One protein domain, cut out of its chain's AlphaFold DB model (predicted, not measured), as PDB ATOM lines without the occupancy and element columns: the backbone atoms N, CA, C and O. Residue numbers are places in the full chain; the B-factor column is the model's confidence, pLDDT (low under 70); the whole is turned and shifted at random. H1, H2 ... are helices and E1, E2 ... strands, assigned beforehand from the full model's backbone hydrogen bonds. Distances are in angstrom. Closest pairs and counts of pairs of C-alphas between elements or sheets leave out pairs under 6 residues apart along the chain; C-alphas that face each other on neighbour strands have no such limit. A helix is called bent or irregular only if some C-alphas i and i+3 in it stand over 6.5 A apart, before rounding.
ATOM      1  N   GLY A  33     124.496 113.416 164.837       70.56
ATOM      2  CA  GLY A  33     124.710 114.841 165.137       70.56
ATOM      3  C   GLY A  33     124.863 115.182 166.627       70.56
ATOM      4  O   GLY A  33     125.098 116.334 166.972       70.56
ATOM      5  N   PHE A  34     124.759 114.187 167.515       82.00
ATOM      6  CA  PHE A  34     124.870 114.367 168.964       82.00
ATOM      7  C   PHE A  34     126.327 114.510 169.425       82.00
ATOM      8  O   PHE A  34     127.138 113.604 169.203       82.00
ATOM      9  N   ASN A  35     126.621 115.591 170.146       80.94
ATOM     10  CA  ASN A  35     127.893 115.842 170.810       80.94
ATOM     11  C   ASN A  35     128.017 115.026 172.106       80.94
ATOM     12  O   ASN A  35     127.483 115.391 173.158       80.94
ATOM     13  N   ASN A  36     128.785 113.940 172.049       74.38
ATOM     14  CA  ASN A  36     129.031 113.045 173.178       74.38
ATOM     15  C   ASN A  36     130.294 113.437 173.964       74.38
ATOM     16  O   ASN A  36     131.153 112.591 174.251       74.38
ATOM     17  N   ALA A  37     130.425 114.725 174.294       74.19
ATOM     18  CA  ALA A  37     131.518 115.237 175.112       74.19
ATOM     19  C   ALA A  37     131.721 114.361 176.365       74.19
ATOM     20  O   ALA A  37     130.774 114.015 177.075       74.19
ATOM     21  N   ARG A  38     132.969 113.958 176.629       67.75
ATOM     22  CA  ARG A  38     133.260 112.916 177.630       67.75
ATOM     23  C   ARG A  38     133.408 113.444 179.058       67.75
ATOM     24  O   ARG A  38     133.277 112.657 179.995       67.75
ATOM     25  N   THR A  39     133.641 114.741 179.257       76.56
ATOM     26  CA  THR A  39     133.981 115.306 180.574       76.56
ATOM     27  C   THR A  39     133.364 116.688 180.823       76.56
ATOM     28  O   THR A  39     133.023 117.424 179.899       76.56
ATOM     29  N   GLY A  40     133.212 117.032 182.108       79.56
ATOM     30  CA  GLY A  40     132.904 118.386 182.579       79.56
ATOM     31  C   GLY A  40     131.487 118.906 182.300       79.56
ATOM     32  O   GLY A  40     130.527 118.150 182.131       79.56
ATOM     33  N   ALA A  41     131.368 120.236 182.283       81.62
ATOM     34  CA  ALA A  41     130.105 120.952 182.103       81.62
ATOM     35  C   ALA A  41     129.500 120.757 180.703       81.62
ATOM     36  O   ALA A  41     128.285 120.622 180.585       81.62
ATOM     37  N   GLN A  42     130.333 120.652 179.660       82.88
ATOM     38  CA  GLN A  42     129.870 120.427 178.284       82.88
ATOM     39  C   GLN A  42     129.118 119.103 178.142       82.88
ATOM     40  O   GLN A  42     128.051 119.071 177.543       82.88
ATOM     41  N   ARG A  43     129.602 118.022 178.773       85.44
ATOM     42  CA  ARG A  43     128.873 116.744 178.805       85.44
ATOM     43  C   ARG A  43     127.477 116.901 179.401       85.44
ATOM     44  O   ARG A  43     126.521 116.312 178.906       85.44
ATOM     45  N   THR A  44     127.369 117.678 180.474       88.12
ATOM     46  CA  THR A  44     126.086 117.928 181.134       88.12
ATOM     47  C   THR A  44     125.165 118.730 180.221       88.12
ATOM     48  O   THR A  44     124.031 118.316 180.009       88.12
ATOM     49  N   GLN A  45     125.659 119.814 179.622       87.88
ATOM     50  CA  GLN A  45     124.905 120.624 178.660       87.88
ATOM     51  C   GLN A  45     124.392 119.786 177.486       87.88
ATOM     52  O   GLN A  45     123.205 119.848 177.177       87.88
ATOM     53  N   SER A  46     125.238 118.928 176.908       88.31
ATOM     54  CA  SER A  46     124.828 118.009 175.845       88.31
ATOM     55  C   SER A  46     123.712 117.061 176.292       88.31
ATOM     56  O   SER A  46     122.737 116.861 175.573       88.31
ATOM     57  N   LEU A  47     123.824 116.478 177.492       90.25
ATOM     58  CA  LEU A  47     122.793 115.587 178.038       90.25
ATOM     59  C   LEU A  47     121.474 116.320 178.295       90.25
ATOM     60  O   LEU A  47     120.409 115.768 178.026       90.25
ATOM     61  N   VAL A  48     121.537 117.560 178.779       91.19
ATOM     62  CA  VAL A  48     120.353 118.402 178.970       91.19
ATOM     63  C   VAL A  48     119.704 118.728 177.629       91.19
ATOM     64  O   VAL A  48     118.495 118.567 177.507       91.19
ATOM     65  N   GLY A  49     120.480 119.081 176.601       90.25
ATOM     66  CA  GLY A  49     119.949 119.309 175.255       90.25
ATOM     67  C   GLY A  49     119.239 118.079 174.676       90.25
ATOM     68  O   GLY A  49     118.192 118.215 174.050       90.25
ATOM     69  N   VAL A  50     119.716 116.863 174.966       89.75
ATOM     70  CA  VAL A  50     118.979 115.632 174.617       89.75
ATOM     71  C   VAL A  50     117.642 115.553 175.352       89.75
ATOM     72  O   VAL A  50     116.638 115.205 174.739       89.75
ATOM     73  N   LEU A  51     117.594 115.868 176.647       91.44
ATOM     74  CA  LEU A  51     116.336 115.850 177.404       91.44
ATOM     75  C   LEU A  51     115.348 116.925 176.937       91.44
ATOM     76  O   LEU A  51     114.145 116.689 176.992       91.44
ATOM     77  N   VAL A  52     115.843 118.067 176.454       90.38
ATOM     78  CA  VAL A  52     115.019 119.091 175.796       90.38
ATOM     79  C   VAL A  52     114.444 118.542 174.494       90.38
ATOM     80  O   VAL A  52     113.229 118.561 174.314       90.38
ATOM     81  N   LEU A  53     115.294 117.999 173.616       87.62
ATOM     82  CA  LEU A  53     114.866 117.481 172.314       87.62
ATOM     83  C   LEU A  53     113.884 116.309 172.449       87.62
ATOM     84  O   LEU A  53     112.919 116.229 171.702       87.62
ATOM     85  N   PHE A  54     114.116 115.404 173.401       87.94
ATOM     86  CA  PHE A  54     113.292 114.215 173.644       87.94
ATOM     87  C   PHE A  54     112.305 114.399 174.806       87.94
ATOM     88  O   PHE A  54     111.889 113.418 175.429       87.94
ATOM     89  N   ASN A  55     111.916 115.638 175.111       90.31
ATOM     90  CA  ASN A  55     110.930 115.894 176.153       90.31
ATOM     91  C   ASN A  55     109.586 115.230 175.805       90.31
ATOM     92  O   ASN A  55     109.059 115.397 174.705       90.31
ATOM     93  N   GLY A  56     109.030 114.459 176.738       89.62
ATOM     94  CA  GLY A  56     107.793 113.703 176.539       89.62
ATOM     95  C   GLY A  56     107.975 112.371 175.807       89.62
ATOM     96  O   GLY A  56     106.982 111.707 175.515       89.62
ATOM     97  N   GLN A  57     109.211 111.945 175.533       92.25
ATOM     98  CA  GLN A  57     109.498 110.672 174.869       92.25
ATOM     99  C   GLN A  57     109.767 109.535 175.859       92.25
ATOM    100  O   GLN A  57     110.043 109.737 177.044       92.25
ATOM    101  N   SER A  58     109.705 108.293 175.366       93.69
ATOM    102  CA  SER A  58     109.991 107.121 176.202       93.69
ATOM    103  C   SER A  58     111.452 107.092 176.671       93.69
ATOM    104  O   SER A  58     112.378 107.375 175.904       93.69
ATOM    105  N   ILE A  59     111.687 106.620 177.894       93.06
ATOM    106  CA  ILE A  59     113.035 106.429 178.447       93.06
ATOM    107  C   ILE A  59     113.888 105.491 177.581       93.06
ATOM    108  O   ILE A  59     115.109 105.620 177.527       93.06
ATOM    109  N   ASN A  60     113.257 104.575 176.840       91.12
ATOM    110  CA  ASN A  60     113.936 103.708 175.881       91.12
ATOM    111  C   ASN A  60     114.481 104.473 174.669       91.12
ATOM    112  O   ASN A  60     115.561 104.127 174.186       91.12
ATOM    113  N   GLN A  61     113.776 105.498 174.186       87.94
ATOM    114  CA  GLN A  61     114.294 106.369 173.129       87.94
ATOM    115  C   GLN A  61     115.461 107.211 173.646       87.94
ATOM    116  O   GLN A  61     116.521 107.199 173.023       87.94
ATOM    117  N   VAL A  62     115.323 107.822 174.829       90.50
ATOM    118  CA  VAL A  62     116.419 108.564 175.480       90.50
ATOM    119  C   VAL A  62     117.648 107.665 175.656       90.50
ATOM    120  O   VAL A  62     118.748 108.041 175.257       90.50
ATOM    121  N   LYS A  63     117.462 106.433 176.157       90.88
ATOM    122  CA  LYS A  63     118.519 105.416 176.313       90.88
ATOM    123  C   LYS A  63     119.260 105.141 175.007       90.88
ATOM    124  O   LYS A  63     120.491 105.126 174.998       90.88
ATOM    125  N   ARG A  64     118.512 104.887 173.924       86.06
ATOM    126  CA  ARG A  64     119.074 104.626 172.590       86.06
ATOM    127  C   ARG A  64     119.874 105.829 172.107       86.06
ATOM    128  O   ARG A  64     120.971 105.651 171.589       86.06
ATOM    129  N   PHE A  65     119.354 107.029 172.334       84.06
ATOM    130  CA  PHE A  65     119.965 108.258 171.857       84.06
ATOM    131  C   PHE A  65     121.295 108.570 172.551       84.06
ATOM    132  O   PHE A  65     122.313 108.761 171.888       84.06
ATOM    133  N   ILE A  66     121.329 108.508 173.885       85.12
ATOM    134  CA  ILE A  66     122.565 108.718 174.661       85.12
ATOM    135  C   ILE A  66     123.483 107.486 174.683       85.12
ATOM    136  O   ILE A  66     124.505 107.485 175.372       85.12
ATOM    137  N   ASN A  67     123.116 106.418 173.965       83.81
ATOM    138  CA  ASN A  67     123.847 105.154 173.899       83.81
ATOM    139  C   ASN A  67     124.181 104.577 175.284       83.81
ATOM    140  O   ASN A  67     125.319 104.186 175.573       83.81
ATOM    141  N   ALA A  68     123.188 104.569 176.170       85.88
ATOM    142  CA  ALA A  68     123.307 103.960 177.484       85.88
ATOM    143  C   ALA A  68     123.045 102.448 177.406       85.88
ATOM    144  O   ALA A  68     122.052 101.999 176.839       85.88
ATOM    145  N   ASN A  69     123.923 101.662 178.034       86.88
ATOM    146  CA  ASN A  69     123.854 100.197 178.007       86.88
ATOM    147  C   ASN A  69     122.674  99.631 178.821       86.88
ATOM    148  O   ASN A  69     122.261  98.500 178.591       86.88
ATOM    149  N   SER A  70     122.125 100.398 179.768       91.62
ATOM    150  CA  SER A  70     120.983 100.002 180.595       91.62
ATOM    151  C   SER A  70     120.077 101.194 180.894       91.62
ATOM    152  O   SER A  70     120.507 102.348 180.835       91.62
ATOM    153  N   THR A  71     118.816 100.914 181.225       91.94
ATOM    154  CA  THR A  71     117.859 101.945 181.653       91.94
ATOM    155  C   THR A  71     118.266 102.547 183.004       91.94
ATOM    156  O   THR A  71     118.169 103.757 183.177       91.94
ATOM    157  N   ASP A  72     118.847 101.756 183.911       92.81
ATOM    158  CA  ASP A  72     119.361 102.231 185.209       92.81
ATOM    159  C   ASP A  72     120.427 103.316 185.058       92.81
ATOM    160  O   ASP A  72     120.477 104.272 185.829       92.81
ATOM    161  N   LYS A  73     121.257 103.221 184.011       90.75
ATOM    162  CA  LYS A  73     122.235 104.262 183.695       90.75
ATOM    163  C   LYS A  73     121.554 105.578 183.308       90.75
ATOM    164  O   LYS A  73     122.055 106.637 183.673       90.75
ATOM    165  N   VAL A  74     120.423 105.520 182.603       92.19
ATOM    166  CA  VAL A  74     119.621 106.707 182.263       92.19
ATOM    167  C   VAL A  74     119.013 107.313 183.526       92.19
ATOM    168  O   VAL A  74     119.147 108.515 183.737       92.19
ATOM    169  N   TYR A  75     118.431 106.489 184.404       94.25
ATOM    170  CA  TYR A  75     117.903 106.944 185.695       94.25
ATOM    171  C   TYR A  75     118.974 107.619 186.553       94.25
ATOM    172  O   TYR A  75     118.736 108.697 187.094       94.25
ATOM    173  N   LYS A  76     120.174 107.032 186.630       93.12
ATOM    174  CA  LYS A  76     121.299 107.617 187.364       93.12
ATOM    175  C   LYS A  76     121.701 108.981 186.800       93.12
ATOM    176  O   LYS A  76     121.843 109.925 187.570       93.12
ATOM    177  N   ILE A  77     121.827 109.100 185.476       91.12
ATOM    178  CA  ILE A  77     122.131 110.380 184.814       91.12
ATOM    179  C   ILE A  77     121.061 111.423 185.150       91.12
ATOM    180  O   ILE A  77     121.398 112.535 185.541       91.12
ATOM    181  N   ILE A  78     119.777 111.068 185.048       93.12
ATOM    182  CA  ILE A  78     118.678 111.986 185.376       93.12
ATOM    183  C   ILE A  78     118.731 112.393 186.853       93.12
ATOM    184  O   ILE A  78     118.595 113.571 187.166       93.12
ATOM    185  N   SER A  79     118.998 111.458 187.764       93.69
ATOM    186  CA  SER A  79     119.148 111.765 189.190       93.69
ATOM    187  C   SER A  79     120.307 112.732 189.460       93.69
ATOM    188  O   SER A  79     120.151 113.659 190.253       93.69
ATOM    189  N   GLU A  80     121.454 112.549 188.801       91.69
ATOM    190  CA  GLU A  80     122.606 113.455 188.902       91.69
ATOM    191  C   GLU A  80     122.274 114.850 188.356       91.69
ATOM    192  O   GLU A  80     122.653 115.857 188.952       91.69
ATOM    193  N   LEU A  81     121.531 114.920 187.250       91.25
ATOM    194  CA  LEU A  81     121.054 116.167 186.656       91.25
ATOM    195  C   LEU A  81     120.090 116.917 187.591       91.25
ATOM    196  O   LEU A  81     120.268 118.115 187.818       91.25
ATOM    197  N   LYS A  82     119.131 116.217 188.209       92.81
ATOM    198  CA  LYS A  82     118.223 116.804 189.210       92.81
ATOM    199  C   LYS A  82     118.991 117.338 190.422       92.81
ATOM    200  O   LYS A  82     118.777 118.475 190.831       92.81
ATOM    201  N   ALA A  83     119.910 116.544 190.973       90.50
ATOM    202  CA  ALA A  83     120.631 116.895 192.197       90.50
ATOM    203  C   ALA A  83     121.656 118.022 191.993       90.50
ATOM    204  O   ALA A  83     121.682 118.985 192.757       90.50
ATOM    205  N   ASN A  84     122.489 117.917 190.955       88.88
ATOM    206  CA  ASN A  84     123.635 118.811 190.776       88.88
ATOM    207  C   ASN A  84     123.282 120.075 189.987       88.88
ATOM    208  O   ASN A  84     123.905 121.116 190.186       88.88
ATOM    209  N   TRP A  85     122.286 119.994 189.102       87.69
ATOM    210  CA  TRP A  85     121.933 121.079 188.181       87.69
ATOM    211  C   TRP A  85     120.523 121.627 188.401       87.69
ATOM    212  O   TRP A  85     120.116 122.549 187.697       87.69
ATOM    213  N   LYS A  86     119.807 121.119 189.417       89.75
ATOM    214  CA  LYS A  86     118.474 121.586 189.835       89.75
ATOM    215  C   LYS A  86     117.445 121.570 188.699       89.75
ATOM    216  O   LYS A  86     116.585 122.439 188.627       89.75
ATOM    217  N   LEU A  87     117.569 120.589 187.809       91.06
ATOM    218  CA  LEU A  87     116.606 120.324 186.745       91.06
ATOM    219  C   LEU A  87     115.347 119.687 187.341       91.06
ATOM    220  O   LEU A  87     115.463 118.798 188.191       91.06
ATOM    221  N   ASP A  88     114.165 120.087 186.873       93.06
ATOM    222  CA  ASP A  88     112.924 119.390 187.216       93.06
ATOM    223  C   ASP A  88     112.569 118.394 186.113       93.06
ATOM    224  O   ASP A  88     112.133 118.765 185.023       93.06
ATOM    225  N   ILE A  89     112.820 117.116 186.398       93.69
ATOM    226  CA  ILE A  89     112.589 116.001 185.482       93.69
ATOM    227  C   ILE A  89     111.700 114.976 186.186       93.69
ATOM    228  O   ILE A  89     112.066 114.461 187.252       93.69
ATOM    229  N   ASP A  90     110.573 114.647 185.567       94.19
ATOM    230  CA  ASP A  90     109.679 113.563 185.962       94.19
ATOM    231  C   ASP A  90     109.836 112.354 185.030       94.19
ATOM    232  O   ASP A  90     110.087 112.494 183.829       94.19
ATOM    233  N   ILE A  91     109.693 111.153 185.591       92.75
ATOM    234  CA  ILE A  91     109.620 109.921 184.808       92.75
ATOM    235  C   ILE A  91     108.393 109.147 185.263       92.75
ATOM    236  O   ILE A  91     108.417 108.459 186.283       92.75
ATOM    237  N   SER A  92     107.330 109.226 184.471       92.00
ATOM    238  CA  SER A  92     106.050 108.585 184.753       92.00
ATOM    239  C   SER A  92     105.684 107.632 183.621       92.00
ATOM    240  O   SER A  92     105.789 107.959 182.441       92.00
ATOM    241  N   SER A  93     105.309 106.397 183.973       92.19
ATOM    242  CA  SER A  93     104.928 105.352 183.004       92.19
ATOM    243  C   SER A  93     105.971 105.113 181.896       92.19
ATOM    244  O   SER A  93     105.634 104.807 180.755       92.19
ATOM    245  N   GLY A  94     107.260 105.278 182.222       90.62
ATOM    246  CA  GLY A  94     108.369 105.120 181.277       90.62
ATOM    247  C   GLY A  94     108.556 106.281 180.293       90.62
ATOM    248  O   GLY A  94     109.361 106.150 179.371       90.62
ATOM    249  N   VAL A  95     107.853 107.400 180.477       93.88
ATOM    250  CA  VAL A  95     108.004 108.642 179.709       93.88
ATOM    251  C   VAL A  95     108.832 109.636 180.513       93.88
ATOM    252  O   VAL A  95     108.585 109.810 181.701       93.88
ATOM    253  N   VAL A  96     109.804 110.284 179.872       93.12
ATOM    254  CA  VAL A  96     110.645 111.315 180.495       93.12
ATOM    255  C   VAL A  96     110.062 112.686 180.178       93.12
ATOM    256  O   VAL A  96     109.899 113.029 179.008       93.12
ATOM    257  N   ARG A  97     109.766 113.478 181.209       94.06
ATOM    258  CA  ARG A  97     109.291 114.858 181.084       94.06
ATOM    259  C   ARG A  97     110.247 115.807 181.783       94.06
ATOM    260  O   ARG A  97     110.450 115.713 182.986       94.06
ATOM    261  N   LEU A  98     110.829 116.715 181.018       92.19
ATOM    262  CA  LEU A  98     111.548 117.872 181.523       92.19
ATOM    263  C   LEU A  98     110.520 118.991 181.720       92.19
ATOM    264  O   LEU A  98     109.896 119.417 180.749       92.19
ATOM    265  N   ASN A  99     110.324 119.422 182.962       90.50
ATOM    266  CA  ASN A  99     109.382 120.484 183.330       90.50
ATOM    267  C   ASN A  99     110.088 121.838 183.486       90.50
ATOM    268  O   ASN A  99     109.512 122.872 183.155       90.50
ATOM    269  N   ASP A 100     111.335 121.830 183.968       90.38
ATOM    270  CA  ASP A 100     112.136 123.034 184.199       90.38
ATOM    271  C   ASP A 100     113.625 122.753 183.939       90.38
ATOM    272  O   ASP A 100     114.168 121.726 184.362       90.38
ATOM    273  N   LEU A 101     114.291 123.678 183.243       86.69
ATOM    274  CA  LEU A 101     115.712 123.604 182.896       86.69
ATOM    275  C   LEU A 101     116.650 124.002 184.055       86.69
ATOM    276  O   LEU A 101     117.875 123.946 183.934       86.69
ATOM    277  N   GLY A 102     116.090 124.384 185.195       85.69
ATOM    278  CA  GLY A 102     116.814 124.888 186.345       85.69
ATOM    279  C   GLY A 102     117.371 126.299 186.114       85.69
ATOM    280  O   GLY A 102     117.430 126.811 184.992       85.69
ATOM    281  N   PRO A 103     117.847 126.960 187.182       82.75
ATOM    282  CA  PRO A 103     118.303 128.349 187.126       82.75
ATOM    283  C   PRO A 103     119.530 128.559 186.226       82.75
ATOM    284  O   PRO A 103     119.748 129.665 185.746       82.75
ATOM    285  N   ILE A 104     120.326 127.510 185.992       81.44
ATOM    286  CA  ILE A 104     121.546 127.587 185.178       81.44
ATOM    287  C   ILE A 104     121.208 127.613 183.683       81.44
ATOM    288  O   ILE A 104     121.786 128.407 182.945       81.44
ATOM    289  N   PHE A 105     120.278 126.766 183.228       81.56
ATOM    290  CA  PHE A 105     119.983 126.615 181.799       81.56
ATOM    291  C   PHE A 105     118.749 127.402 181.341       81.56
ATOM    292  O   PHE A 105     118.649 127.700 180.154       81.56
ATOM    293  N   ASN A 106     117.856 127.830 182.247       76.88
ATOM    294  CA  ASN A 106     116.705 128.682 181.901       76.88
ATOM    295  C   ASN A 106     117.109 130.003 181.224       76.88
ATOM    296  O   ASN A 106     116.362 130.520 180.400       76.88
ATOM    297  N   ALA A 107     118.294 130.538 181.536       75.12
ATOM    298  CA  ALA A 107     118.803 131.752 180.899       75.12
ATOM    299  C   ALA A 107     119.208 131.542 179.427       75.12
ATOM    300  O   ALA A 107     119.279 132.511 178.674       75.12
ATOM    301  N   ASN A 108     119.491 130.301 179.012       77.44
ATOM    302  CA  ASN A 108     119.925 129.983 177.653       77.44
ATOM    303  C   ASN A 108     119.525 128.555 177.235       77.44
ATOM    304  O   ASN A 108     120.368 127.671 177.056       77.44
ATOM    305  N   ALA A 109     118.219 128.333 177.073       72.38
ATOM    306  CA  ALA A 109     117.677 127.044 176.644       72.38
ATOM    307  C   ALA A 109     118.080 126.669 175.202       72.38
ATOM    308  O   ALA A 109     118.286 125.495 174.908       72.38
ATOM    309  N   ALA A 110     118.242 127.648 174.309       79.31
ATOM    310  CA  ALA A 110     118.718 127.399 172.945       79.31
ATOM    311  C   ALA A 110     120.182 126.923 172.940       79.31
ATOM    312  O   ALA A 110     120.528 125.963 172.253       79.31
ATOM    313  N   GLY A 111     121.027 127.504 173.797       83.44
ATOM    314  CA  GLY A 111     122.440 127.142 173.882       83.44
ATOM    315  C   GLY A 111     122.694 125.693 174.302       83.44
ATOM    316  O   GLY A 111     123.678 125.101 173.868       83.44
ATOM    317  N   VAL A 112     121.815 125.068 175.101       86.62
ATOM    318  CA  VAL A 112     121.985 123.637 175.429       86.62
ATOM    319  C   VAL A 112     121.696 122.728 174.233       86.62
ATOM    320  O   VAL A 112     122.329 121.679 174.113       86.62
ATOM    321  N   LEU A 113     120.793 123.132 173.331       86.25
ATOM    322  CA  LEU A 113     120.537 122.413 172.082       86.25
ATOM    323  C   LEU A 113     121.703 122.571 171.109       86.25
ATOM    324  O   LEU A 113     122.134 121.573 170.547       86.25
ATOM    325  N   GLU A 114     122.272 123.769 170.978       84.75
ATOM    326  CA  GLU A 114     123.462 124.003 170.148       84.75
ATOM    327  C   GLU A 114     124.674 123.204 170.645       84.75
ATOM    328  O   GLU A 114     125.409 122.614 169.855       84.75
ATOM    329  N   VAL A 115     124.869 123.118 171.965       85.69
ATOM    330  CA  VAL A 115     125.955 122.307 172.538       85.69
ATOM    331  C   VAL A 115     125.723 120.814 172.294       85.69
ATOM    332  O   VAL A 115     126.678 120.093 171.993       85.69
ATOM    333  N   ALA A 116     124.475 120.346 172.405       85.19
ATOM    334  CA  ALA A 116     124.113 118.952 172.164       85.19
ATOM    335  C   ALA A 116     124.146 118.571 170.676       85.19
ATOM    336  O   ALA A 116     124.528 117.446 170.356       85.19
ATOM    337  N   PHE A 117     123.772 119.493 169.790       86.19
ATOM    338  CA  PHE A 117     123.586 119.302 168.351       86.19
ATOM    339  C   PHE A 117     124.237 120.456 167.575       86.19
ATOM    340  O   PHE A 117     123.537 121.277 166.981       86.19
ATOM    341  N   PRO A 118     125.578 120.534 167.537       80.56
ATOM    342  CA  PRO A 118     126.289 121.682 166.965       80.56
ATOM    343  C   PRO A 118     126.063 121.856 165.460       80.56
ATOM    344  O   PRO A 118     126.215 122.951 164.930       80.56
ATOM    345  N   THR A 119     125.677 120.791 164.758       80.25
ATOM    346  CA  THR A 119     125.322 120.850 163.334       80.25
ATOM    347  C   THR A 119     123.886 121.323 163.098       80.25
ATOM    348  O   THR A 119     123.490 121.491 161.946       80.25
ATOM    349  N   GLY A 120     123.084 121.470 164.159       78.25
ATOM    350  CA  GLY A 120     121.645 121.717 164.079       78.25
ATOM    351  C   GLY A 120     120.860 120.566 163.447       78.25
ATOM    352  O   GLY A 120     119.701 120.749 163.097       78.25
ATOM    353  N   ASN A 121     121.469 119.391 163.265       80.50
ATOM    354  CA  ASN A 121     120.836 118.244 162.628       80.50
ATOM    355  C   ASN A 121     120.849 117.026 163.553       80.50
ATOM    356  O   ASN A 121     121.826 116.779 164.262       80.50
ATOM    357  N   VAL A 122     119.784 116.229 163.500       81.06
ATOM    358  CA  VAL A 122     119.649 114.984 164.254       81.06
ATOM    359  C   VAL A 122     119.092 113.868 163.378       81.06
ATOM    360  O   VAL A 122     118.152 114.070 162.615       81.06
ATOM    361  N   ILE A 123     119.662 112.668 163.493       76.62
ATOM    362  CA  ILE A 123     119.133 111.477 162.814       76.62
ATOM    363  C   ILE A 123     118.296 110.668 163.801       76.62
ATOM    364  O   ILE A 123     118.797 110.223 164.837       76.62
ATOM    365  N   ILE A 124     117.024 110.452 163.461       76.56
ATOM    366  CA  ILE A 124     116.098 109.609 164.225       76.56
ATOM    367  C   ILE A 124     115.594 108.497 163.303       76.56
ATOM    368  O   ILE A 124     114.891 108.744 162.320       76.56
ATOM    369  N   GLY A 125     115.971 107.252 163.610       73.50
ATOM    370  CA  GLY A 125     115.753 106.124 162.703       73.50
ATOM    371  C   GLY A 125     116.567 106.311 161.423       73.50
ATOM    372  O   GLY A 125     117.786 106.403 161.491       73.50
ATOM    373  N   ASN A 126     115.885 106.416 160.278       73.25
ATOM    374  CA  ASN A 126     116.510 106.612 158.963       73.25
ATOM    375  C   ASN A 126     116.223 108.003 158.371       73.25
ATOM    376  O   ASN A 126     116.320 108.187 157.160       73.25
ATOM    377  N   ARG A 127     115.797 108.970 159.194       72.81
ATOM    378  CA  ARG A 127     115.443 110.321 158.741       72.81
ATOM    379  C   ARG A 127     116.314 111.366 159.425       72.81
ATOM    380  O   ARG A 127     116.549 111.280 160.631       72.81
ATOM    381  N   LEU A 128     116.766 112.334 158.633       75.56
ATOM    382  CA  LEU A 128     117.457 113.529 159.096       75.56
ATOM    383  C   LEU A 128     116.419 114.595 159.446       75.56
ATOM    384  O   LEU A 128     115.490 114.839 158.680       75.56
ATOM    385  N   TYR A 129     116.603 115.230 160.591       75.12
ATOM    386  CA  TYR A 129     115.769 116.314 161.071       75.12
ATOM    387  C   TYR A 129     116.634 117.520 161.410       75.12
ATOM    388  O   TYR A 129     117.745 117.356 161.917       75.12
ATOM    389  N   LYS A 130     116.106 118.723 161.183       77.00
ATOM    390  CA  LYS A 130     116.715 119.964 161.657       77.00
ATOM    391  C   LYS A 130     116.179 120.283 163.053       77.00
ATOM    392  O   LYS A 130     114.970 120.251 163.255       77.00
ATOM    393  N   VAL A 131     117.080 120.555 163.989       71.12
ATOM    394  CA  VAL A 131     116.773 121.067 165.328       71.12
ATOM    395  C   VAL A 131     116.571 122.576 165.177       71.12
ATOM    396  O   VAL A 131     117.501 123.276 164.771       71.12
ATOM    397  N   CYS A 132     115.340 123.044 165.391       55.94
ATOM    398  CA  CYS A 132     114.959 124.457 165.315       55.94
ATOM    399  C   CYS A 132     115.059 125.162 166.669       55.94
ATOM    400  O   CYS A 132     114.759 124.518 167.699       55.94
TER     401      CYS A 132
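What this domain is: This is residues 33 to 132 of the 132 residues of an uncharacterized protein of Vibrio tasmaniensis (UniProt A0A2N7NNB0). H1 sits in the middle between two separate strand hairpins, with H4, an irregular helix, crossing it at about a right angle and leading from one hairpin towards the other. Parts of H1, H2 and H3 pack on the hairpin E1 and E2, while the hairpin E3 and E4 lies at the far end of the domain with few contacts to the named helices. The printed part has 100 residues with four named helices and four named strands, in the order H1 H2 H3 E1 E2 H4 E3 E4; both two-stranded sheets are antiparallel, and the class is mixed, helices and strands. The whole is compact, with a radius of gyration of the C-alphas of 12.5 A, and rounded, spanning 32 by 29 by 24 A.

How they stand to each other: H1, residues 40 to 53, only just touches H2, residues 59 to 65, with 3 pairs of C-alphas within 8 A, made by its residues 50 to 51 alone; the closest C-alphas are those of Leu 51 and Val 62, 7.5 A apart. These two helices run opposite ways at a steep tilt of 60 degrees. H3, residues 71 to 85, touches H2 with residues 71 to 74 alone, about perpendicular at 89 degrees; the closest C-alphas, of Lys 63 and Val 74, are 6.2 A apart. E1, residues 88 to 92, and E2, residues 95 to 100, form an antiparallel hairpin, with N 90 and O 97 within hydrogen-bond range at 2.8 A. The closest C-alphas of H3 and E1 are those of Lys 82 and Asp 88, 6.2 A apart; those of H1 and E2 are Leu 51 and Leu 98, 6.6 A apart. H4, residues 102 to 116, touches H1 with residues 112 to 116 alone, about perpendicular at 85 degrees; the closest C-alphas, of Ser 46 and Ala 116, are 3.9 A apart. E3, residues 121 to 124, and E4, residues 127 to 131, form an antiparallel hairpin, with N 122 and O 129 at 2.8 A, within hydrogen-bond range. Both are apart from E1 and E2. In H2 and H3 every O i to N i+4 pair is within hydrogen-bond range; in H1 9 of 10 are, and in H4 5 of 11, beside 6 of 12 O i to N i+3 pairs.

Where its parts are: H1 begins at C-alpha 40 (132.904, 118.386, 182.579) and is 20.8 A long; H2 is 9.7 A and H3 20.6 A. E1 measures 13.0 A and E2 15.6 A. H4, 17.0 A, is irregular: C-alphas 107 and 110 are 9.1 A apart. E3 measures 10.0 A, and E4, 12.7 A, ends at C-alpha 131 (116.773, 121.067, 165.328).

The domain as a whole: The C-alphas farthest apart, of Pro 103 and Asn 126, are 35.6 A apart. The printed part has no cut, and its links between named elements are tight. Mean pLDDT of the printed part is 85.5; residues 38 and 132 are under 70.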